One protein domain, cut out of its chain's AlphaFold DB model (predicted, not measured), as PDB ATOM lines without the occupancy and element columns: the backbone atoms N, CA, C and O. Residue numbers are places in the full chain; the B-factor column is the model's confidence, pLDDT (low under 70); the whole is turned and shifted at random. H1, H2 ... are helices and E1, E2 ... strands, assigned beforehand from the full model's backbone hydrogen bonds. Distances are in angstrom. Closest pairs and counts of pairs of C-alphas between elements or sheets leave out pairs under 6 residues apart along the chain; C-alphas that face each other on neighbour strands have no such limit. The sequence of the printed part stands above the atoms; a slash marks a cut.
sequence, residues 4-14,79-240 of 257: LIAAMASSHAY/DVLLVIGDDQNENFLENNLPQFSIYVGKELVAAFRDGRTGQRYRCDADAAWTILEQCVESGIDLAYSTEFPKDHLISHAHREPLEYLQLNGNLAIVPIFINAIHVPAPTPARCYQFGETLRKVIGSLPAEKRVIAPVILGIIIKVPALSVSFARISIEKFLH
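What this domain is: This is residues 4 to 14 and 79 to 240 of the 257 residues of the protein "LigB domain-containing protein" of Deltaproteobacteria bacterium (UniProt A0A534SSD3). What is the main picture? A strongly twisted sheet of six strands runs through the middle, with helices H1 and H3 packed on one face and H2 on the other, three layers in all. The small hairpin E4 E5 packs on H2, and the short helix H4, reached by the long link of residues 216 to 231, packs on H3. What is it made of? The printed part has 173 residues, with four named helices and eight named strands in the order E1 E2 E3 E4 E5 H1 E6 H2 E7 H3 E8 H4, and its class is mixed, helices and strands. The large sheet is mixed, in the order E1 E8 E2 E7 E3 E6; E4 and E5 form an antiparallel sheet of two. The whole is compact, with a radius of gyration of the C-alphas of 15.2 A and spans of 46 by 38 by 30 A.

Where its parts are: Where are the first elements? E1, residues 4 to 9, begins at C-alpha 4 at (266.107, 263.781, 349.540). After the cut come E2, residues 80 to 85, 16.0 A long, and E3, residues 100 to 103. E4, residues 107 to 111, and E5, residues 117 to 122, 15.1 A long, follow. What comes next? H1, residues 125 to 137, is 18.2 A long and begins at C-alpha 125 at (281.371, 271.481, 346.797). E6 is residues 143 to 145, and H2, residues 156 to 165, is 13.4 A long. Which elements come last? E7, residues 172 to 178, is 20.0 A long, and H3, residues 188 to 202, is 21.1 A long. E8, residues 210 to 215, is 15.8 A long. H4, residues 232 to 238, ends at C-alpha 238 at (265.952, 257.812, 359.849).

How they stand to each other: How are the strands joined? Edge strand E1 is parallel to E8, with N 5 and O 211 at 2.9 A; E8 is parallel to E2, with N 82 and O 212 at 2.9 A; and E2 is parallel to E7, with N 176 and O 83 at 2.8 A. E7 is antiparallel to E3 at 157 degrees, with N 177 and O 101 at 2.8 A, and E3 is parallel to edge strand E6, with N 102 and O 143 at 3.0 A. In the hairpin E4 and E5, N 118 and O 110 are 2.8 A apart. Which helices are on the large sheet? H1, at a height over the sheet of 8.6 A, and H3, at 8.5 A, are on the same face, both over E7 and along the strands. H2, on the opposite face at 9.7 A, is over E2; its closest C-alphas to E4 are those of Arg 159 and Ala 110, 5.2 A apart. E7, H3 and E8 form a split strand-helix-strand unit, two strands running the same way with E2 between them, and its crossover is right-handed. How do the helices meet? H1 and H3 touch at a steep tilt of 56 degrees, opposite ways, through residues 130 to 135 and 197 to 202 alone; the closest C-alphas, of Gln 134 and Val 201, are 5.9 A apart. H3 and H4 touch at a shallow tilt of 25 degrees, the same way, the C-alphas of Tyr 192 and Ser 234 being closest at 6.2 A. H4 only grazes the sheet, with residues 235 to 238. How do the helix backbones read? In H1 and H3 every O i to N i+4 pair is within hydrogen-bond range. In H2 it is 5 of 6 and in H4 1 of 3, with 1 of 4 O i to N i+3 pairs in H4.

The domain as a whole: How large is it, and is it cut? The two C-alphas farthest apart are those of Ala 207 and Ala 225, 47.9 A. Residues 15 to 78 are not printed, and C-alphas 14 and 79 are 28.6 A apart across the cut. Which links are long? Of the links that are printed whole, E2 to E3 and E8 to H4 are long. Where is confidence low? The mean pLDDT of the printed part is 81.2, and 34 residues are under 70, among them residues 212 to 240. H4 has a mean of 32.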
ATOM      1  N   LEU A   4     265.714 265.157 349.241       86.25
ATOM      2  CA  LEU A   4     266.107 263.781 349.540       86.25
ATOM      3  C   LEU A   4     265.110 262.822 348.868       86.25
ATOM      4  O   LEU A   4     263.958 262.715 349.293       86.25
ATOM      5  N   ILE A   5     265.526 262.155 347.791       85.50
ATOM      6  CA  ILE A   5     264.640 261.294 346.987       85.50
ATOM      7  C   ILE A   5     264.662 259.831 347.437       85.50
ATOM      8  O   ILE A   5     263.687 259.115 347.218       85.50
ATOM      9  N   ALA A   6     265.760 259.393 348.053       84.94
ATOM     10  CA  ALA A   6     265.919 258.060 348.612       84.94
ATOM     11  C   ALA A   6     267.046 258.038 349.650       84.94
ATOM     12  O   ALA A   6     267.969 258.854 349.607       84.94
ATOM     13  N   ALA A   7     266.977 257.052 350.537       84.56
ATOM     14  CA  ALA A   7     268.071 256.650 351.400       84.56
ATOM     15  C   ALA A   7     268.183 255.124 351.356       84.56
ATOM     16  O   ALA A   7     267.172 254.421 351.291       84.56
ATOM     17  N   MET A   8     269.411 254.627 351.314       84.00
ATOM     18  CA  MET A   8     269.726 253.207 351.144       84.00
ATOM     19  C   MET A   8     270.887 252.839 352.055       84.00
ATOM     20  O   MET A   8     271.653 253.726 352.408       84.00
ATOM     21  N   ALA A   9     271.040 251.567 352.418       84.31
ATOM     22  CA  ALA A   9     272.143 251.144 353.270       84.31
ATOM     23  C   ALA A   9     272.774 249.832 352.816       84.31
ATOM     24  O   ALA A   9     272.088 248.944 352.311       84.31
ATOM     25  N   SER A  10     274.084 249.731 353.026       82.00
ATOM     26  CA  SER A  10     274.875 248.523 352.813       82.00
ATOM     27  C   SER A  10     275.982 248.441 353.856       82.00
ATOM     28  O   SER A  10     276.466 249.467 354.328       82.00
ATOM     29  N   SER A  11     276.407 247.218 354.165       82.38
ATOM     30  CA  SER A  11     277.654 246.973 354.888       82.38
ATOM     31  C   SER A  11     278.844 247.276 353.979       82.38
ATOM     32  O   SER A  11     278.816 246.916 352.802       82.38
ATOM     33  N   HIS A  12     279.913 247.845 354.531       78.25
ATOM     34  CA  HIS A  12     281.151 248.138 353.804       78.25
ATOM     35  C   HIS A  12     282.339 247.239 354.177       78.25
ATOM     36  O   HIS A  12     283.475 247.550 353.849       78.25
ATOM     37  N   ALA A  13     282.089 246.157 354.916       72.75
ATOM     38  CA  ALA A  13     283.124 245.196 355.285       72.75
ATOM     39  C   ALA A  13     283.406 244.222 354.116       72.75
ATOM     40  O   ALA A  13     283.369 244.590 352.949       72.75
ATOM     41  N   TYR A  14     283.592 242.933 354.418       68.81
ATOM     42  CA  TYR A  14     283.787 241.830 353.460       68.81
ATOM     43  C   TYR A  14     282.746 241.714 352.325       68.81
ATOM     44  O   TYR A  14     282.913 240.898 351.425       68.81
ATOM     45  N   ASP A  79     271.432 263.976 341.325       89.50
ATOM     46  CA  ASP A  79     272.486 264.952 341.046       89.50
ATOM     47  C   ASP A  79     273.640 264.794 342.048       89.50
ATOM     48  O   ASP A  79     274.809 264.919 341.686       89.50
ATOM     49  N   VAL A  80     273.303 264.470 343.307       91.12
ATOM     50  CA  VAL A  80     274.257 264.338 344.418       91.12
ATOM     51  C   VAL A  80     274.035 263.046 345.197       91.12
ATOM     52  O   VAL A  80     272.901 262.696 345.549       91.12
ATOM     53  N   LEU A  81     275.138 262.372 345.520       92.50
ATOM     54  CA  LEU A  81     275.199 261.208 346.393       92.50
ATOM     55  C   LEU A  81     275.924 261.546 347.705       92.50
ATOM     56  O   LEU A  81     277.139 261.738 347.705       92.50
ATOM     57  N   LEU A  82     275.207 261.586 348.831       93.81
ATOM     58  CA  LEU A  82     275.845 261.725 350.147       93.81
ATOM     59  C   LEU A  82     276.378 260.364 350.596       93.81
ATOM     60  O   LEU A  82     275.585 259.484 350.920       93.81
ATOM     61  N   VAL A  83     277.694 260.179 350.617       93.38
ATOM     62  CA  VAL A  83     278.311 258.907 351.023       93.38
ATOM     63  C   VAL A  83     278.690 259.018 352.487       93.38
ATOM     64  O   VAL A  83     279.615 259.752 352.818       93.38
ATOM     65  N   ILE A  84     277.945 258.327 353.351       94.88
ATOM     66  CA  ILE A  84     278.136 258.388 354.802       94.88
ATOM     67  C   ILE A  84     278.769 257.085 355.288       94.88
ATOM     68  O   ILE A  84     278.150 256.028 355.134       94.88
ATOM     69  N   GLY A  85     279.945 257.167 355.905       91.94
ATOM     70  CA  GLY A  85     280.677 256.024 356.457       91.94
ATOM     71  C   GLY A  85     281.600 256.424 357.608       91.94
ATOM     72  O   GLY A  85     281.709 257.598 357.951       91.94
ATOM     73  N   ASP A  86     282.256 255.456 358.233       92.06
ATOM     74  CA  ASP A  86     283.315 255.700 359.213       92.06
ATOM     75  C   ASP A  86     284.701 255.785 358.556       92.06
ATOM     76  O   ASP A  86     284.874 255.603 357.350       92.06
ATOM     77  N   ASP A  87     285.703 256.110 359.368       92.25
ATOM     78  CA  ASP A  87     287.117 256.047 359.009       92.25
ATOM     79  C   ASP A  87     287.854 255.221 360.063       92.25
ATOM     80  O   ASP A  87     287.619 255.398 361.262       92.25
ATOM     81  N   GLN A  88     288.714 254.297 359.625       89.12
ATOM     82  CA  GLN A  88     289.389 253.351 360.519       89.12
ATOM     83  C   GLN A  88     290.907 253.558 360.528       89.12
ATOM     84  O   GLN A  88     291.679 252.638 360.225       89.12
ATOM     85  N   ASN A  89     291.346 254.768 360.890       91.12
ATOM     86  CA  ASN A  89     292.734 255.220 360.759       91.12
ATOM     87  C   ASN A  89     293.217 255.180 359.306       91.12
ATOM     88  O   ASN A  89     294.258 254.581 358.993       91.12
ATOM     89  N   GLU A  90     292.403 255.734 358.416       93.44
ATOM     90  CA  GLU A  90     292.663 255.785 356.987       93.44
ATOM     91  C   GLU A  90     292.900 257.244 356.606       93.44
ATOM     92  O   GLU A  90     294.053 257.666 356.555       93.44
ATOM     93  N   ASN A  91     291.845 258.030 356.398       95.62
ATOM     94  CA  ASN A  91     291.963 259.459 356.122       95.62
ATOM     95  C   ASN A  91     292.212 260.292 357.385       95.62
ATOM     96  O   ASN A  91     292.876 261.326 357.296       95.62
ATOM     97  N   PHE A  92     291.708 259.857 358.542       95.25
ATOM     98  CA  PHE A  92     291.879 260.544 359.824       95.25
ATOM     99  C   PHE A  92     292.749 259.701 360.751       95.25
ATOM    100  O   PHE A  92     292.587 258.490 360.831       95.25
ATOM    101  N   LEU A  93     293.694 260.330 361.448       92.06
ATOM    102  CA  LEU A  93     294.627 259.658 362.354       92.06
ATOM    103  C   LEU A  93     294.496 260.241 363.762       92.06
ATOM    104  O   LEU A  93     293.840 261.258 363.961       92.06
ATOM    105  N   GLU A  94     295.151 259.629 364.749       87.50
ATOM    106  CA  GLU A  94     295.050 260.019 366.169       87.50
ATOM    107  C   GLU A  94     295.424 261.480 366.460       87.50
ATOM    108  O   GLU A  94     294.997 262.039 367.467       87.50
ATOM    109  N   ASN A  95     296.185 262.123 365.573       91.69
ATOM    110  CA  ASN A  95     296.497 263.544 365.679       91.69
ATOM    111  C   ASN A  95     295.294 264.459 365.375       91.69
ATOM    112  O   ASN A  95     295.335 265.630 365.746       91.69
ATOM    113  N   ASN A  96     294.252 263.959 364.702       92.38
ATOM    114  CA  ASN A  96     293.015 264.684 364.432       92.38
ATOM    115  C   ASN A  96     291.845 263.730 364.107       92.38
ATOM    116  O   ASN A  96     291.677 263.305 362.961       92.38
ATOM    117  N   LEU A  97     291.015 263.429 365.112       93.94
ATOM    118  CA  LEU A  97     289.854 262.536 365.003       93.94
ATOM    119  C   LEU A  97     288.531 263.309 365.175       93.94
ATOM    120  O   LEU A  97     288.105 263.556 366.309       93.94
ATOM    121  N   PRO A  98     287.845 263.687 364.082       96.06
ATOM    122  CA  PRO A  98     286.558 264.366 364.171       96.06
ATOM    123  C   PRO A  98     285.427 263.396 364.543       96.06
ATOM    124  O   PRO A  98     285.397 262.256 364.091       96.06
ATOM    125  N   GLN A  99     284.446 263.856 365.330       96.12
ATOM    126  CA  GLN A  99     283.232 263.069 365.616       96.12
ATOM    127  C   GLN A  99     282.330 262.959 364.377       96.12
ATOM    128  O   GLN A  99     281.829 261.879 364.063       96.12
ATOM    129  N   PHE A 100     282.172 264.078 363.667       97.38
ATOM    130  CA  PHE A 100     281.547 264.186 362.352       97.38
ATOM    131  C   PHE A 100     282.449 265.036 361.456       97.38
ATOM    132  O   PHE A 100     282.962 266.064 361.908       97.38
ATOM    133  N   SER A 101     282.636 264.633 360.202       98.12
ATOM    134  CA  SER A 101     283.383 265.415 359.214       98.12
ATOM    135  C   SER A 101     282.700 265.395 357.854       98.12
ATOM    136  O   SER A 101     282.023 264.427 357.516       98.12
ATOM    137  N   ILE A 102     282.885 266.445 357.062       98.38
ATOM    138  CA  ILE A 102     282.412 266.539 355.679       98.38
ATOM    139  C   ILE A 102     283.551 266.972 354.758       98.38
ATOM    140  O   ILE A 102     284.329 267.872 355.075       98.38
ATOM    141  N   TYR A 103     283.661 266.332 353.599       98.44
ATOM    142  CA  TYR A 103     284.610 266.762 352.579       98.44
ATOM    143  C   TYR A 103     283.974 267.833 351.684       98.44
ATOM    144  O   TYR A 103     282.909 267.609 351.109       98.44
ATOM    145  N   VAL A 104     284.631 268.990 351.566       98.25
ATOM    146  CA  VAL A 104     284.119 270.184 350.855       98.25
ATOM    147  C   VAL A 104     284.947 270.551 349.615       98.25
ATOM    148  O   VAL A 104     284.714 271.583 348.984       98.25
ATOM    149  N   GLY A 105     285.936 269.722 349.267       97.44
ATOM    150  CA  GLY A 105     286.710 269.870 348.035       97.44
ATOM    151  C   GLY A 105     285.882 269.579 346.778       97.44
ATOM    152  O   GLY A 105     284.743 269.118 346.844       97.44
ATOM    153  N   LYS A 106     286.454 269.865 345.603       96.56
ATOM    154  CA  LYS A 106     285.761 269.744 344.300       96.56
ATOM    155  C   LYS A 106     285.899 268.371 343.652       96.56
ATOM    156  O   LYS A 106     285.081 268.005 342.809       96.56
ATOM    157  N   GLU A 107     286.925 267.619 344.018       95.94
ATOM    158  CA  GLU A 107     287.193 266.285 343.501       95.94
ATOM    159  C   GLU A 107     288.105 265.516 344.449       95.94
ATOM    160  O   GLU A 107     288.796 266.113 345.265       95.94
ATOM    161  N   LEU A 108     288.102 264.193 344.327       96.19
ATOM    162  CA  LEU A 108     288.995 263.301 345.058       96.19
ATOM    163  C   LEU A 108     289.243 262.023 344.255       96.19
ATOM    164  O   LEU A 108     288.527 261.724 343.293       96.19
ATOM    165  N   VAL A 109     290.241 261.247 344.661       95.25
ATOM    166  CA  VAL A 109     290.564 259.941 344.083       95.25
ATOM    167  C   VAL A 109     290.263 258.858 345.105       95.25
ATOM    168  O   VAL A 109     290.844 258.838 346.184       95.25
ATOM    169  N   ALA A 110     289.375 257.932 344.760       93.19
ATOM    170  CA  ALA A 110     289.148 256.725 345.540       93.19
ATOM    171  C   ALA A 110     290.410 255.852 345.425       93.19
ATOM    172  O   ALA A 110     290.729 255.378 344.339       93.19
ATOM    173  N   ALA A 111     291.189 255.713 346.499       93.81
ATOM    174  CA  ALA A 111     292.535 255.137 346.434       93.81
ATOM    175  C   ALA A 111     292.762 254.057 347.492       93.81
ATOM    176  O   ALA A 111     292.271 254.127 348.613       93.81
ATOM    177  N   PHE A 112     293.547 253.045 347.149       91.00
ATOM    178  CA  PHE A 112     293.918 251.988 348.076       91.00
ATOM    179  C   PHE A 112     294.911 252.509 349.118       91.00
ATOM    180  O   PHE A 112     295.707 253.417 348.865       91.00
ATOM    181  N   ARG A 113     294.922 251.872 350.293       85.38
ATOM    182  CA  ARG A 113     295.840 252.213 351.392       85.38
ATOM    183  C   ARG A 113     297.322 252.066 351.016       85.38
ATOM    184  O   ARG A 113     298.164 252.741 351.594       85.38
ATOM    185  N   ASP A 114     297.634 251.209 350.044       87.81
ATOM    186  CA  ASP A 114     298.985 251.018 349.495       87.81
ATOM    187  C   ASP A 114     299.391 252.091 348.462       87.81
ATOM    188  O   ASP A 114     300.496 252.049 347.923       87.81
ATOM    189  N   GLY A 115     298.520 253.069 348.194       85.75
ATOM    190  CA  GLY A 115     298.771 254.177 347.282       85.75
ATOM    191  C   GLY A 115     298.363 253.922 345.833       85.75
ATOM    192  O   GLY A 115     298.457 254.854 345.033       85.75
ATOM    193  N   ARG A 116     297.881 252.720 345.476       91.31
ATOM    194  CA  ARG A 116     297.270 252.498 344.157       91.31
ATOM    195  C   ARG A 116     296.033 253.378 344.006       91.31
ATOM    196  O   ARG A 116     295.211 253.479 344.913       91.31
ATOM    197  N   THR A 117     295.887 254.004 342.848       90.50
ATOM    198  CA  THR A 117     294.764 254.897 342.550       90.50
ATOM    199  C   THR A 117     293.638 254.143 341.858       90.50
ATOM    200  O   THR A 117     293.891 253.388 340.919       90.50
ATOM    201  N   GLY A 118     292.411 254.384 342.303       88.00
ATOM    202  CA  GLY A 118     291.187 253.969 341.635       88.00
ATOM    203  C   GLY A 118     290.560 255.116 340.848       88.00
ATOM    204  O   GLY A 118     291.253 255.915 340.213       88.00
ATOM    205  N   GLN A 119     289.232 255.195 340.883       90.44
ATOM    206  CA  GLN A 119     288.472 256.193 340.128       90.44
ATOM    207  C   GLN A 119     288.528 257.592 340.760       90.44
ATOM    208  O   GLN A 119     288.537 257.752 341.983       90.44
ATOM    209  N   ARG A 120     288.511 258.622 339.906       92.81
ATOM    210  CA  ARG A 120     288.343 260.022 340.321       92.81
ATOM    211  C   ARG A 120     286.857 260.367 340.378       92.81
ATOM    212  O   ARG A 120     286.128 260.099 339.427       92.81
ATOM    213  N   TYR A 121     286.433 261.005 341.464       92.81
ATOM    214  CA  TYR A 121     285.053 261.434 341.666       92.81
ATOM    215  C   TYR A 121     284.968 262.951 341.745       92.81
ATOM    216  O   TYR A 121     285.733 263.596 342.462       92.81
ATOM    217  N   ARG A 122     283.983 263.513 341.041       94.88
ATOM    218  CA  ARG A 122     283.570 264.902 341.235       94.88
ATOM    219  C   ARG A 122     282.810 265.017 342.548       94.88
ATOM    220  O   ARG A 122     281.943 264.193 342.838       94.88
ATOM    221  N   CYS A 123     283.098 266.065 343.302       95.31
ATOM    222  CA  CYS A 123     282.378 266.403 344.517       95.31
ATOM    223  C   CYS A 123     281.488 267.627 344.287       95.31
ATOM    224  O   CYS A 123     281.850 268.548 343.549       95.31
ATOM    225  N   ASP A 124     280.311 267.640 344.908       95.06
ATOM    226  CA  ASP A 124     279.423 268.804 344.880       95.06
ATOM    227  C   ASP A 124     279.796 269.760 346.019       95.06
ATOM    228  O   ASP A 124     279.198 269.733 347.096       95.06
ATOM    229  N   ALA A 125     280.835 270.568 345.789       95.88
ATOM    230  CA  ALA A 125     281.371 271.481 346.797       95.88
ATOM    231  C   ALA A 125     280.311 272.473 347.308       95.88
ATOM    232  O   ALA A 125     280.225 272.692 348.511       95.88
ATOM    233  N   ASP A 126     279.459 273.017 346.431       94.50
ATOM    234  CA  ASP A 126     278.399 273.953 346.829       94.50
ATOM    235  C   ASP A 126     277.389 273.283 347.770       94.50
ATOM    236  O   ASP A 126     276.970 273.870 348.772       94.50
ATOM    237  N   ALA A 127     277.003 272.036 347.475       94.44
ATOM    238  CA  ALA A 127     276.140 271.272 348.365       94.44
ATOM    239  C   ALA A 127     276.837 270.943 349.690       94.44
ATOM    240  O   ALA A 127     276.207 271.059 350.738       94.44
ATOM    241  N   ALA A 128     278.119 270.571 349.660       96.88
ATOM    242  CA  ALA A 128     278.892 270.268 350.858       96.88
ATOM    243  C   ALA A 128     279.029 271.492 351.782       96.88
ATOM    244  O   ALA A 128     278.752 271.379 352.975       96.88
ATOM    245  N   TRP A 129     279.365 272.664 351.233       97.06
ATOM    246  CA  TRP A 129     279.422 273.927 351.979       97.06
ATOM    247  C   TRP A 129     278.063 274.307 352.561       97.06
ATOM    248  O   TRP A 129     277.970 274.594 353.751       97.06
ATOM    249  N   THR A 130     276.990 274.203 351.771       95.75
ATOM    250  CA  THR A 130     275.635 274.482 352.272       95.75
ATOM    251  C   THR A 130     275.257 273.538 353.419       95.75
ATOM    252  O   THR A 130     274.700 273.975 354.420       95.75
ATOM    253  N   ILE A 131     275.554 272.237 353.303       95.94
ATOM    254  CA  ILE A 131     275.286 271.259 354.370       95.94
ATOM    255  C   ILE A 131     276.089 271.605 355.623       95.94
ATOM    256  O   ILE A 131     275.517 271.612 356.710       95.94
ATOM    257  N   LEU A 132     277.381 271.909 355.476       97.75
ATOM    258  CA  LEU A 132     278.262 272.295 356.577       97.75
ATOM    259  C   LEU A 132     277.711 273.510 357.334       97.75
ATOM    260  O   LEU A 132     277.463 273.411 358.533       97.75
ATOM    261  N   GLU A 133     277.467 274.617 356.630       97.06
ATOM    262  CA  GLU A 133     276.959 275.863 357.213       97.06
ATOM    263  C   GLU A 133     275.628 275.636 357.931       97.06
ATOM    264  O   GLU A 133     275.471 275.971 359.100       97.06
ATOM    265  N   GLN A 134     274.671 274.996 357.258       96.50
ATOM    266  CA  GLN A 134     273.332 274.801 357.810       96.50
ATOM    267  C   GLN A 134     273.308 273.801 358.974       96.50
ATOM    268  O   GLN A 134     272.457 273.909 359.862       96.50
ATOM    269  N   CYS A 135     274.214 272.820 358.996       97.12
ATOM    270  CA  CYS A 135     274.367 271.924 360.137       97.12
ATOM    271  C   CYS A 135     274.912 272.663 361.362       97.12
ATOM    272  O   CYS A 135     274.345 272.484 362.444       97.12
ATOM    273  N   VAL A 136     275.936 273.505 361.184       97.00
ATOM    274  CA  VAL A 136     276.500 274.341 362.257       97.00
ATOM    275  C   VAL A 136     275.427 275.280 362.808       97.00
ATOM    276  O   VAL A 136     275.174 275.271 364.012       97.00
ATOM    277  N   GLU A 137     274.682 275.960 361.934       97.25
ATOM    278  CA  GLU A 137     273.573 276.845 362.325       97.25
ATOM    279  C   GLU A 137     272.450 276.106 363.073       97.25
ATOM    280  O   GLU A 137     271.736 276.678 363.895       97.25
ATOM    281  N   SER A 138     272.308 274.803 362.816       96.56
ATOM    282  CA  SER A 138     271.350 273.918 363.487       96.56
ATOM    283  C   SER A 138     271.902 273.264 364.766       96.56
ATOM    284  O   SER A 138     271.246 272.381 365.328       96.56
ATOM    285  N   GLY A 139     273.098 273.645 365.228       96.88
ATOM    286  CA  GLY A 139     273.732 273.119 366.444       96.88
ATOM    287  C   GLY A 139     274.397 271.742 366.285       96.88
ATOM    288  O   GLY A 139     274.539 270.996 367.266       96.88
ATOM    289  N   ILE A 140     274.763 271.361 365.054       96.94
ATOM    290  CA  ILE A 140     275.625 270.208 364.776       96.94
ATOM    291  C   ILE A 140     276.986 270.694 364.282       96.94
ATOM    292  O   ILE A 140     277.120 271.123 363.142       96.94
ATOM    293  N   ASP A 141     278.008 270.545 365.120       97.06
ATOM    294  CA  ASP A 141     279.383 270.866 364.747       97.06
ATOM    295  C   ASP A 141     279.963 269.769 363.843       97.06
ATOM    296  O   ASP A 141     280.071 268.605 364.249       97.06
ATOM    297  N   LEU A 142     280.333 270.135 362.614       96.69
ATOM    298  CA  LEU A 142     281.080 269.278 361.694       96.69
ATOM    299  C   LEU A 142     282.490 269.841 361.534       96.69
ATOM    300  O   LEU A 142     282.670 271.030 361.273       96.69
ATOM    301  N   ALA A 143     283.489 268.967 361.612       97.88
ATOM    302  CA  ALA A 143     284.772 269.267 360.998       97.88
ATOM    303  C   ALA A 143     284.623 269.247 359.470       97.88
ATOM    304  O   ALA A 143     283.700 268.632 358.930       97.88
ATOM    305  N   TYR A 144     285.545 269.882 358.756       98.12
ATOM    306  CA  TYR A 144     285.584 269.775 357.305       98.12
ATOM    307  C   TYR A 144     287.006 269.627 356.788       98.12
ATOM    308  O   TYR A 144     287.975 270.051 357.419       98.12
ATOM    309  N   SER A 145     287.127 269.003 355.623       97.88
ATOM    310  CA  SER A 145     288.390 268.865 354.902       97.88
ATOM    311  C   SER A 145     288.214 269.385 353.483       97.88
ATOM    312  O   SER A 145     287.288 268.986 352.777       97.88
ATOM    313  N   THR A 146     289.089 270.296 353.068       96.56
ATOM    314  CA  THR A 146     289.131 270.819 351.694       96.56
ATOM    315  C   THR A 146     289.943 269.918 350.771       96.56
ATOM    316  O   THR A 146     289.685 269.871 349.573       96.56
ATOM    317  N   GLU A 147     290.904 269.192 351.339       95.88
ATOM    318  CA  GLU A 147     291.800 268.273 350.650       95.88
ATOM    319  C   GLU A 147     292.178 267.107 351.571       95.88
ATOM    320  O   GLU A 147     292.105 267.208 352.798       95.88
ATOM    321  N   PHE A 148     292.586 266.000 350.957       96.06
ATOM    322  CA  PHE A 148     293.259 264.895 351.631       96.06
ATOM    323  C   PHE A 148     294.675 264.767 351.067       96.06
ATOM    324  O   PHE A 148     294.932 265.243 349.960       96.06
ATOM    325  N   PRO A 149     295.610 264.101 351.765       94.12
ATOM    326  CA  PRO A 149     296.923 263.823 351.200       94.12
ATOM    327  C   PRO A 149     296.810 263.159 349.818       94.12
ATOM    328  O   PRO A 149     296.196 262.101 349.682       94.12
ATOM    329  N   LYS A 150     297.409 263.790 348.796       93.56
ATOM    330  CA  LYS A 150     297.335 263.374 347.377       93.56
ATOM    331  C   LYS A 150     295.909 263.329 346.798       93.56
ATOM    332  O   LYS A 150     295.684 262.632 345.816       93.56
ATOM    333  N   ASP A 151     294.952 264.010 347.421       95.50
ATOM    334  CA  ASP A 151     293.515 263.940 347.120       95.50
ATOM    335  C   ASP A 151     292.906 262.543 347.309       95.50
ATOM    336  O   ASP A 151     291.847 262.229 346.765       95.50
ATOM    337  N   HIS A 152     293.571 261.672 348.070       96.81
ATOM    338  CA  HIS A 152     293.157 260.284 348.210       96.81
ATOM    339  C   HIS A 152     292.059 260.117 349.270       96.81
ATOM    340  O   HIS A 152     292.291 260.307 350.463       96.81
ATOM    341  N   LEU A 153     290.883 259.660 348.848       96.12
ATOM    342  CA  LEU A 153     289.877 259.045 349.710       96.12
ATOM    343  C   LEU A 153     290.242 257.573 349.899       96.12
ATOM    344  O   LEU A 153     290.008 256.745 349.015       96.12
ATOM    345  N   ILE A 154     290.840 257.266 351.045       95.69
ATOM    346  CA  ILE A 154     291.338 255.929 351.376       95.69
ATOM    347  C   ILE A 154     290.416 255.149 352.308       95.69
ATOM    348  O   ILE A 154     290.531 253.926 352.348       95.69
ATOM    349  N   SER A 155     289.479 255.822 352.989       93.88
ATOM    350  CA  SER A 155     288.444 255.181 353.804       93.88
ATOM    351  C   SER A 155     287.715 254.100 353.008       93.88
ATOM    352  O   SER A 155     286.998 254.395 352.043       93.88
ATOM    353  N   HIS A 156     287.870 252.838 353.410       90.50
ATOM    354  CA  HIS A 156     287.223 251.714 352.733       90.50
ATOM    355  C   HIS A 156     285.693 251.773 352.824       90.50
ATOM    356  O   HIS A 156     285.023 251.367 351.874       90.50
ATOM    357  N   ALA A 157     285.147 252.369 353.892       91.06
ATOM    358  CA  ALA A 157     283.712 252.592 354.055       91.06
ATOM    359  C   ALA A 157     283.101 253.462 352.944       91.06
ATOM    360  O   ALA A 157     281.907 253.360 352.662       91.06
ATOM    361  N   HIS A 158     283.924 254.284 352.287       92.62
ATOM    362  CA  HIS A 158     283.522 255.129 351.168       92.62
ATOM    363  C   HIS A 158     284.035 254.585 349.831       92.62
ATOM    364  O   HIS A 158     283.263 254.452 348.881       92.62
ATOM    365  N   ARG A 159     285.328 254.247 349.755       91.81
ATOM    366  CA  ARG A 159     285.991 253.795 348.527       91.81
ATOM    367  C   ARG A 159     285.371 252.514 347.976       91.81
ATOM    368  O   ARG A 159     285.040 252.484 346.796       91.81
ATOM    369  N   GLU A 160     285.222 251.463 348.786       89.69
ATOM    370  CA  GLU A 160     284.781 250.153 348.275       89.69
ATOM    371  C   GLU A 160     283.388 250.199 347.652       89.69
ATOM    372  O   GLU A 160     283.241 249.732 346.522       89.69
ATOM    373  N   PRO A 161     282.376 250.813 348.293       88.31
ATOM    374  CA  PRO A 161     281.082 250.973 347.649       88.31
ATOM    375  C   PRO A 161     281.141 251.805 346.372       88.31
ATOM    376  O   PRO A 161     280.473 251.465 345.398       88.31
ATOM    377  N   LEU A 162     281.917 252.892 346.356       89.06
ATOM    378  CA  LEU A 162     282.039 253.751 345.179       89.06
ATOM    379  C   LEU A 162     282.649 252.994 343.992       89.06
ATOM    380  O   LEU A 162     282.112 253.061 342.882       89.06
ATOM    381  N   GLU A 163     283.724 252.242 344.232       87.88
ATOM    382  CA  GLU A 163     284.395 251.438 343.209       87.88
ATOM    383  C   GLU A 163     283.574 250.222 342.778       87.88
ATOM    384  O   GLU A 163     283.600 249.851 341.606       87.88
ATOM    385  N   TYR A 164     282.823 249.611 343.695       88.25
ATOM    386  CA  TYR A 164     281.979 248.464 343.379       88.25
ATOM    387  C   TYR A 164     280.750 248.867 342.563       88.25
ATOM    388  O   TYR A 164     280.419 248.235 341.560       88.25
ATOM    389  N   LEU A 165     280.048 249.921 342.993       85.62
ATOM    390  CA  LEU A 165     278.801 250.340 342.360       85.62
ATOM    391  C   LEU A 165     279.036 250.967 340.980       85.62
ATOM    392  O   LEU A 165     278.111 250.947 340.171       85.62
ATOM    393  N   GLN A 166     280.236 251.504 340.710       82.38
ATOM    394  CA  GLN A 166     280.619 252.109 339.422       82.38
ATOM    395  C   GLN A 166     279.528 253.039 338.873       82.38
ATOM    396  O   GLN A 166     279.064 252.908 337.739       82.38
ATOM    397  N   LEU A 167     279.043 253.934 339.735       76.88
ATOM    398  CA  LEU A 167     277.916 254.807 339.423       76.88
ATOM    399  C   LEU A 167     278.271 255.767 338.276       76.88
ATOM    400  O   LEU A 167     279.425 256.154 338.107       76.88
ATOM    401  N   ASN A 168     277.263 256.144 337.484       69.44
ATOM    402  CA  ASN A 168     277.428 256.966 336.280       69.44
ATOM    403  C   ASN A 168     278.262 258.241 336.519       69.44
ATOM    404  O   ASN A 168     278.024 258.970 337.480       69.44
ATOM    405  N   GLY A 169     279.151 258.579 335.578       65.94
ATOM    406  CA  GLY A 169     280.141 259.662 335.724       65.94
ATOM    407  C   GLY A 169     279.606 261.098 335.853       65.94
ATOM    408  O   GLY A 169     280.380 262.008 336.137       65.94
ATOM    409  N   ASN A 170     278.300 261.322 335.679       74.62
ATOM    410  CA  ASN A 170     277.677 262.628 335.932       74.62
ATOM    411  C   ASN A 170     277.279 262.833 337.404       74.62
ATOM    412  O   ASN A 170     276.941 263.953 337.779       74.62
ATOM    413  N   LEU A 171     277.298 261.776 338.223       86.81
ATOM    414  CA  LEU A 171     276.927 261.840 339.632       86.81
ATOM    415  C   LEU A 171     278.051 262.467 340.457       86.81
ATOM    416  O   LEU A 171     279.158 261.932 340.510       86.81
ATOM    417  N   ALA A 172     277.754 263.578 341.130       92.56
ATOM    418  CA  ALA A 172     278.656 264.153 342.117       92.56
ATOM    419  C   ALA A 172     278.446 263.500 343.491       92.56
ATOM    420  O   ALA A 172     277.335 263.084 343.833       92.56
ATOM    421  N   ILE A 173     279.503 263.425 344.296       94.19
ATOM    422  CA  ILE A 173     279.445 262.869 345.652       94.19
ATOM    423  C   ILE A 173     279.685 263.944 346.718       94.19
ATOM    424  O   ILE A 173     280.273 264.988 346.447       94.19
ATOM    425  N   VAL A 174     279.250 263.672 347.946       96.38
ATOM    426  CA  VAL A 174     279.641 264.422 349.147       96.38
ATOM    427  C   VAL A 174     279.974 263.404 350.244       96.38
ATOM    428  O   VAL A 174     279.055 262.803 350.809       96.38
ATOM    429  N   PRO A 175     281.265 263.145 350.510       97.00
ATOM    430  CA  PRO A 175     281.698 262.273 351.598       97.00
ATOM    431  C   PRO A 175     281.414 262.890 352.973       97.00
ATOM    432  O   PRO A 175     281.765 264.046 353.223       97.00
ATOM    433  N   ILE A 176     280.820 262.104 353.868       97.50
ATOM    434  CA  ILE A 176     280.553 262.464 355.262       97.50
ATOM    435  C   ILE A 176     281.055 261.334 356.160       97.50
ATOM    436  O   ILE A 176     280.625 260.190 356.046       97.50
ATOM    437  N   PHE A 177     281.909 261.684 357.110       96.62
ATOM    438  CA  PHE A 177     282.544 260.747 358.021       96.62
ATOM    439  C   PHE A 177     281.892 260.812 359.396       96.62
ATOM    440  O   PHE A 177     281.650 261.899 359.926       96.62
ATOM    441  N   ILE A 178     281.644 259.650 359.991       95.50
ATOM    442  CA  ILE A 178     281.156 259.512 361.364       95.50
ATOM    443  C   ILE A 178     282.162 258.675 362.147       95.50
ATOM    444  O   ILE A 178     282.455 257.544 361.769       95.50
ATOM    445  N   ASN A 179     282.657 259.187 363.273       93.31
ATOM    446  CA  ASN A 179     283.471 258.375 364.167       93.31
ATOM    447  C   ASN A 179     282.623 257.232 364.755       93.31
ATOM    448  O   ASN A 179     281.723 257.469 365.555       93.31
ATOM    449  N   ALA A 180     282.920 255.991 364.374       87.88
ATOM    450  CA  ALA A 180     282.272 254.791 364.910       87.88
ATOM    451  C   ALA A 180     283.258 253.825 365.591       87.88
ATOM    452  O   ALA A 180     282.856 252.752 366.044       87.88
ATOM    453  N   ILE A 181     284.541 254.197 365.660       83.88
ATOM    454  CA  ILE A 181     285.643 253.300 366.040       83.88
ATOM    455  C   ILE A 181     286.409 253.817 367.253       83.88
ATOM    456  O   ILE A 181     286.841 253.025 368.094       83.88
ATOM    457  N   HIS A 182     286.584 255.132 367.359       84.69
ATOM    458  CA  HIS A 182     287.406 255.756 368.385       84.69
ATOM    459  C   HIS A 182     286.534 256.257 369.530       84.69
ATOM    460  O   HIS A 182     285.555 256.968 369.314       84.69
ATOM    461  N   VAL A 183     286.894 255.906 370.764       86.25
ATOM    462  CA  VAL A 183     286.219 256.421 371.959       86.25
ATOM    463  C   VAL A 183     286.883 257.727 372.427       86.25
ATOM    464  O   VAL A 183     288.112 257.779 372.469       86.25
ATOM    465  N   PRO A 184     286.111 258.766 372.806       90.62
ATOM    466  CA  PRO A 184     284.648 258.832 372.780       90.62
ATOM    467  C   PRO A 184     284.088 258.958 371.351       90.62
ATOM    468  O   PRO A 184     284.660 259.648 370.509       90.62
ATOM    469  N   ALA A 185     282.951 258.302 371.115       90.38
ATOM    470  CA  ALA A 185     282.186 258.337 369.867       90.38
ATOM    471  C   ALA A 185     280.841 259.057 370.099       90.38
ATOM    472  O   ALA A 185     280.351 259.061 371.240       90.38
ATOM    473  N   PRO A 186     280.199 259.630 369.061       91.94
ATOM    474  CA  PRO A 186     278.882 260.226 369.207       91.94
ATOM    475  C   PRO A 186     277.872 259.174 369.677       91.94
ATOM    476  O   PRO A 186     277.875 258.016 369.254       91.94
ATOM    477  N   THR A 187     276.973 259.585 370.569       92.94
ATOM    478  CA  THR A 187     275.909 258.696 371.039       92.94
ATOM    479  C   THR A 187     274.935 258.378 369.899       92.94
ATOM    480  O   THR A 187     274.749 259.199 368.996       92.94
ATOM    481  N   PRO A 188     274.207 257.248 369.957       89.94
ATOM    482  CA  PRO A 188     273.161 256.955 368.976       89.94
ATOM    483  C   PRO A 188     272.108 258.068 368.853       89.94
ATOM    484  O   PRO A 188     271.638 258.359 367.756       89.94
ATOM    485  N   ALA A 189     271.769 258.729 369.967       92.25
ATOM    486  CA  ALA A 189     270.867 259.878 369.966       92.25
ATOM    487  C   ALA A 189     271.449 261.065 369.181       92.25
ATOM    488  O   ALA A 189     270.728 261.699 368.412       92.25
ATOM    489  N   ARG A 190     272.757 261.329 369.311       94.06
ATOM    490  CA  ARG A 190     273.443 262.377 368.547       94.06
ATOM    491  C   ARG A 190     273.517 262.044 367.055       94.06
ATOM    492  O   ARG A 190     273.270 262.927 366.242       94.06
ATOM    493  N   CYS A 191     273.773 260.787 366.684       93.25
ATOM    494  CA  CYS A 191     273.734 260.349 365.282       93.25
ATOM    495  C   CYS A 191     272.332 260.489 364.670       93.25
ATOM    496  O   CYS A 191     272.193 260.923 363.527       93.25
ATOM    497  N   TYR A 192     271.283 260.167 365.435       88.75
ATOM    498  CA  TYR A 192     269.903 260.368 364.998       88.75
ATOM    499  C   TYR A 192     269.587 261.855 364.789       88.75
ATOM    500  O   TYR A 192     269.070 262.226 363.736       88.75
ATOM    501  N   GLN A 193     269.972 262.710 365.742       93.75
ATOM    502  CA  GLN A 193     269.823 264.161 365.622       93.75
ATOM    503  C   GLN A 193     270.553 264.701 364.387       93.75
ATOM    504  O   GLN A 193     269.987 265.500 363.646       93.75
ATOM    505  N   PHE A 194     271.780 264.236 364.124       95.00
ATOM    506  CA  PHE A 194     272.513 264.604 362.915       95.00
ATOM    507  C   PHE A 194     271.746 264.205 361.649       95.00
ATOM    508  O   PHE A 194     271.606 265.026 360.748       95.00
ATOM    509  N   GLY A 195     271.174 263.001 361.595       89.94
ATOM    510  CA  GLY A 195     270.332 262.574 360.477       89.94
ATOM    511  C   GLY A 195     269.079 263.442 360.285       89.94
ATOM    512  O   GLY A 195     268.746 263.808 359.154       89.94
ATOM    513  N   GLU A 196     268.394 263.819 361.368       91.50
ATOM    514  CA  GLU A 196     267.249 264.737 361.299       91.50
ATOM    515  C   GLU A 196     267.653 266.122 360.791       91.50
ATOM    516  O   GLU A 196     266.954 266.694 359.950       91.50
ATOM    517  N   THR A 197     268.785 266.648 361.261       93.19
ATOM    518  CA  THR A 197     269.356 267.899 360.756       93.19
ATOM    519  C   THR A 197     269.708 267.764 359.281       93.19
ATOM    520  O   THR A 197     269.260 268.582 358.484       93.19
ATOM    521  N   LEU A 198     270.398 266.693 358.880       91.25
ATOM    522  CA  LEU A 198     270.792 266.456 357.493       91.25
ATOM    523  C   LEU A 198     269.573 266.454 356.557       91.25
ATOM    524  O   LEU A 198     269.574 267.103 355.513       91.25
ATOM    525  N   ARG A 199     268.480 265.796 356.961       87.19
ATOM    526  CA  ARG A 199     267.219 265.804 356.206       87.19
ATOM    527  C   ARG A 199     266.652 267.216 356.030       87.19
ATOM    528  O   ARG A 199     266.137 267.515 354.953       87.19
ATOM    529  N   LYS A 200     266.713 268.058 357.065       88.88
ATOM    530  CA  LYS A 200     266.233 269.449 357.012       88.88
ATOM    531  C   LYS A 200     267.107 270.296 356.084       88.88
ATOM    532  O   LYS A 200     266.571 270.932 355.182       88.88
ATOM    533  N   VAL A 201     268.430 270.246 356.251       91.62
ATOM    534  CA  VAL A 201     269.369 271.099 355.498       91.62
ATOM    535  C   VAL A 201     269.466 270.732 354.019       91.62
ATOM    536  O   VAL A 201     269.716 271.604 353.194       91.62
ATOM    537  N   ILE A 202     269.173 269.479 353.640       87.94
ATOM    538  CA  ILE A 202     269.037 269.096 352.223       87.94
ATOM    539  C   ILE A 202     267.958 269.938 351.517       87.94
ATOM    540  O   ILE A 202     268.093 270.242 350.332       87.94
ATOM    541  N   GLY A 203     266.904 270.354 352.231       83.69
ATOM    542  CA  GLY A 203     265.890 271.266 351.696       83.69
ATOM    543  C   GLY A 203     266.439 272.655 351.350       83.69
ATOM    544  O   GLY A 203     265.943 273.288 350.417       83.69
ATOM    545  N   SER A 204     267.489 273.092 352.049       85.00
ATOM    546  CA  SER A 204     268.151 274.390 351.873       85.00
ATOM    547  C   SER A 204     269.178 274.409 350.739       85.00
ATOM    548  O   SER A 204     269.730 275.467 350.448       85.00
ATOM    549  N   LEU A 205     269.448 273.271 350.085       85.62
ATOM    550  CA  LEU A 205     270.441 273.217 349.014       85.62
ATOM    551  C   LEU A 205     270.087 274.155 347.848       85.62
ATOM    552  O   LEU A 205     268.915 274.209 347.439       85.62
ATOM    553  N   PRO A 206     271.094 274.846 347.277       68.38
ATOM    554  CA  PRO A 206     270.903 275.677 346.102       68.38
ATOM    555  C   PRO A 206     270.534 274.798 344.900       68.38
ATOM    556  O   PRO A 206     271.068 273.702 344.721       68.38
ATOM    557  N   ALA A 207     269.628 275.307 344.063       69.69
ATOM    558  CA  ALA A 207     268.996 274.605 342.940       69.69
ATOM    559  C   ALA A 207     268.073 273.427 343.336       69.69
ATOM    560  O   ALA A 207     268.004 272.981 344.481       69.69
ATOM    561  N   GLU A 208     267.274 272.942 342.384       75.38
ATOM    562  CA  GLU A 208     266.380 271.786 342.566       75.38
ATOM    563  C   GLU A 208     267.149 270.454 342.518       75.38
ATOM    564  O   GLU A 208     266.825 269.559 341.741       75.38
ATOM    565  N   LYS A 209     268.194 270.320 343.346       77.38
ATOM    566  CA  LYS A 209     269.044 269.124 343.365       77.38
ATOM    567  C   LYS A 209     268.294 267.907 343.906       77.38
ATOM    568  O   LYS A 209     267.692 267.933 344.985       77.38
ATOM    569  N   ARG A 210     268.390 266.802 343.178       71.44
ATOM    570  CA  ARG A 210     267.924 265.468 343.555       71.44
ATOM    571  C   ARG A 210     269.026 264.761 344.337       71.44
ATOM    572  O   ARG A 210     270.014 264.313 343.762       71.44
ATOM    573  N   VAL A 211     268.849 264.635 345.646       75.00
ATOM    574  CA  VAL A 211     269.858 264.065 346.544       75.00
ATOM    575  C   VAL A 211     269.463 262.654 346.950       75.00
ATOM    576  O   VAL A 211     268.344 262.427 347.413       75.00
ATOM    577  N   ILE A 212     270.383 261.700 346.820       68.88
ATOM    578  CA  ILE A 212     270.284 260.407 347.506       68.88
ATOM    579  C   ILE A 212     271.327 260.394 348.612       68.88
ATOM    580  O   ILE A 212     272.483 260.732 348.379       68.88
ATOM    581  N   ALA A 213     270.921 259.966 349.802       62.03
ATOM    582  CA  ALA A 213     271.845 259.663 350.884       62.03
ATOM    583  C   ALA A 213     271.973 258.139 351.025       62.03
ATOM    584  O   ALA A 213     271.192 257.535 351.769       62.03
ATOM    585  N   PRO A 214     272.878 257.461 350.291       50.38
ATOM    586  CA  PRO A 214     273.282 256.125 350.688       50.38
ATOM    587  C   PRO A 214     273.984 256.227 352.045       50.38
ATOM    588  O   PRO A 214     275.111 256.698 352.177       50.38
ATOM    589  N   VAL A 215     273.293 255.781 353.080       51.62
ATOM    590  CA  VAL A 215     273.876 255.597 354.394       51.62
ATOM    591  C   VAL A 215     274.611 254.261 354.376       51.62
ATOM    592  O   VAL A 215     274.020 253.214 354.632       51.62
ATOM    593  N   ILE A 216     275.900 254.268 354.054       51.47
ATOM    594  CA  ILE A 216     276.723 253.054 354.035       51.47
ATOM    595  C   ILE A 216     277.201 252.774 355.461       51.47
ATOM    596  O   ILE A 216     278.375 252.872 355.814       51.47
ATOM    597  N   LEU A 217     276.234 252.444 356.317       45.41
ATOM    598  CA  LEU A 217     276.494 252.020 357.680       45.41
ATOM    599  C   LEU A 217     277.172 250.656 357.650       45.41
ATOM    600  O   LEU A 217     276.550 249.635 357.349       45.41
ATOM    601  N   GLY A 218     278.436 250.644 358.058       38.00
ATOM    602  CA  GLY A 218     279.075 249.440 358.556       38.00
ATOM    603  C   GLY A 218     278.219 248.894 359.671       38.00
ATOM    604  O   GLY A 218     278.162 249.444 360.771       38.00
ATOM    605  N   ILE A 219     277.523 247.799 359.395       31.02
ATOM    606  CA  ILE A 219     277.106 246.929 360.474       31.02
ATOM    607  C   ILE A 219     278.421 246.412 361.046       31.02
ATOM    608  O   ILE A 219     279.068 245.561 360.440       31.02
ATOM    609  N   ILE A 220     278.833 246.965 362.189       30.08
ATOM    610  CA  ILE A 220     279.909 246.403 362.999       30.08
ATOM    611  C   ILE A 220     279.532 244.938 363.240       30.08
ATOM    612  O   ILE A 220     278.580 244.633 363.965       30.08
ATOM    613  N   ILE A 221     280.249 244.024 362.584       24.59
ATOM    614  CA  ILE A 221     280.153 242.598 362.871       24.59
ATOM    615  C   ILE A 221     280.743 242.426 364.268       24.59
ATOM    616  O   ILE A 221     281.891 242.768 364.535       24.59
ATOM    617  N   LYS A 222     279.891 241.952 365.173       22.69
ATOM    618  CA  LYS A 222     280.143 241.718 366.593       22.69
ATOM    619  C   LYS A 222     281.456 240.940 366.795       22.69
ATOM    620  O   LYS A 222     281.478 239.725 366.628       22.69
ATOM    621  N   VAL A 223     282.535 241.622 367.188       23.72
ATOM    622  CA  VAL A 223     283.713 240.967 367.779       23.72
ATOM    623  C   VAL A 223     283.338 240.628 369.232       23.72
ATOM    624  O   VAL A 223     282.862 241.524 369.931       23.72
ATOM    625  N   PRO A 224     283.488 239.381 369.723       22.34
ATOM    626  CA  PRO A 224     282.802 238.912 370.939       22.34
ATOM    627  C   PRO A 224     283.199 239.587 372.264       22.34
ATOM    628  O   PRO A 224     282.646 239.226 373.297       22.34
ATOM    629  N   ALA A 225     284.128 240.544 372.268       22.80
ATOM    630  CA  ALA A 225     284.663 241.137 373.494       22.80
ATOM    631  C   ALA A 225     284.030 242.482 373.901       22.80
ATOM    632  O   ALA A 225     284.237 242.921 375.027       22.80
ATOM    633  N   LEU A 226     283.245 243.141 373.039       22.73
ATOM    634  CA  LEU A 226     282.631 244.440 373.353       22.73
ATOM    635  C   LEU A 226     281.159 244.453 372.933       22.73
ATOM    636  O   LEU A 226     280.810 244.519 371.755       22.73
ATOM    637  N   SER A 227     280.267 244.367 373.920       22.02
ATOM    638  CA  SER A 227     278.826 244.489 373.723       22.02
ATOM    639  C   SER A 227     278.455 245.941 373.422       22.02
ATOM    640  O   SER A 227     278.140 246.705 374.331       22.02
ATOM    641  N   VAL A 228     278.455 246.336 372.149       25.38
ATOM    642  CA  VAL A 228     277.827 247.599 371.748       25.38
ATOM    643  C   VAL A 228     276.960 247.381 370.509       25.38
ATOM    644  O   VAL A 228     277.438 247.209 369.392       25.38
ATOM    645  N   SER A 229     275.643 247.325 370.716       24.11
ATOM    646  CA  SER A 229     274.644 247.247 369.646       24.11
ATOM    647  C   SER A 229     274.463 248.621 368.996       24.11
ATOM    648  O   SER A 229     273.606 249.388 369.421       24.11
ATOM    649  N   PHE A 230     275.258 248.942 367.972       34.09
ATOM    650  CA  PHE A 230     275.251 250.284 367.365       34.09
ATOM    651  C   PHE A 230     274.293 250.471 366.168       34.09
ATOM    652  O   PHE A 230     273.854 251.587 365.917       34.09
ATOM    653  N   ALA A 231     273.900 249.419 365.438       36.22
ATOM    654  CA  ALA A 231     273.370 249.620 364.075       36.22
ATOM    655  C   ALA A 231     271.856 249.400 363.853       36.22
ATOM    656  O   ALA A 231     271.347 249.763 362.796       36.22
ATOM    657  N   ARG A 232     271.093 248.823 364.797       29.11
ATOM    658  CA  ARG A 232     269.703 248.401 364.499       29.11
ATOM    659  C   ARG A 232     268.638 249.490 364.693       29.11
ATOM    660  O   ARG A 232     267.619 249.458 364.018       29.11
ATOM    661  N   ILE A 233     268.864 250.454 365.588       27.69
ATOM    662  CA  ILE A 233     267.824 251.417 366.011       27.69
ATOM    663  C   ILE A 233     267.784 252.674 365.119       27.69
ATOM    664  O   ILE A 233     266.727 253.288 364.974       27.69
ATOM    665  N   SER A 234     268.901 253.056 364.488       32.59
ATOM    666  CA  SER A 234     268.990 254.333 363.758       32.59
ATOM    667  C   SER A 234     268.387 254.286 362.345       32.59
ATOM    668  O   SER A 234     267.871 255.293 361.870       32.59
ATOM    669  N   ILE A 235     268.396 253.121 361.685       35.00
ATOM    670  CA  ILE A 235     267.934 252.964 360.293       35.00
ATOM    671  C   ILE A 235     266.403 253.083 360.185       35.00
ATOM    672  O   ILE A 235     265.908 253.841 359.355       35.00
ATOM    673  N   GLU A 236     265.635 252.404 361.046       31.58
ATOM    674  CA  GLU A 236     264.159 252.414 360.980       31.58
ATOM    675  C   GLU A 236     263.545 253.792 361.282       31.58
ATOM    676  O   GLU A 236     262.471 254.122 360.772       31.58
ATOM    677  N   LYS A 237     264.232 254.610 362.089       34.06
ATOM    678  CA  LYS A 237     263.776 255.960 362.444       34.06
ATOM    679  C   LYS A 237     264.253 257.023 361.451       34.06
ATOM    680  O   LYS A 237     263.477 257.912 361.120       34.06
ATOM    681  N   PHE A 238     265.471 256.912 360.909       33.66
ATOM    682  CA  PHE A 238     265.952 257.812 359.849       33.66
ATOM    683  C   PHE A 238     265.117 257.682 358.561       33.66
ATOM    684  O   PHE A 238     264.822 258.672 357.895       33.66
ATOM    685  N   LEU A 239     264.665 256.465 358.241       39.22
ATOM    686  CA  LEU A 239     263.875 256.173 357.041       39.22
ATOM    687  C   LEU A 239     262.367 256.449 357.185       39.22
ATOM    688  O   LEU A 239     261.643 256.324 356.198       39.22
ATOM    689  N   HIS A 240     261.878 256.889 358.354       35.59
ATOM    690  CA  HIS A 240     260.443 257.036 358.673       35.59
ATOM    691  C   HIS A 240     259.697 258.165 357.916       35.59
ATOM    692  O   HIS A 240     258.599 258.567 358.290       35.59
TER     693      HIS A 240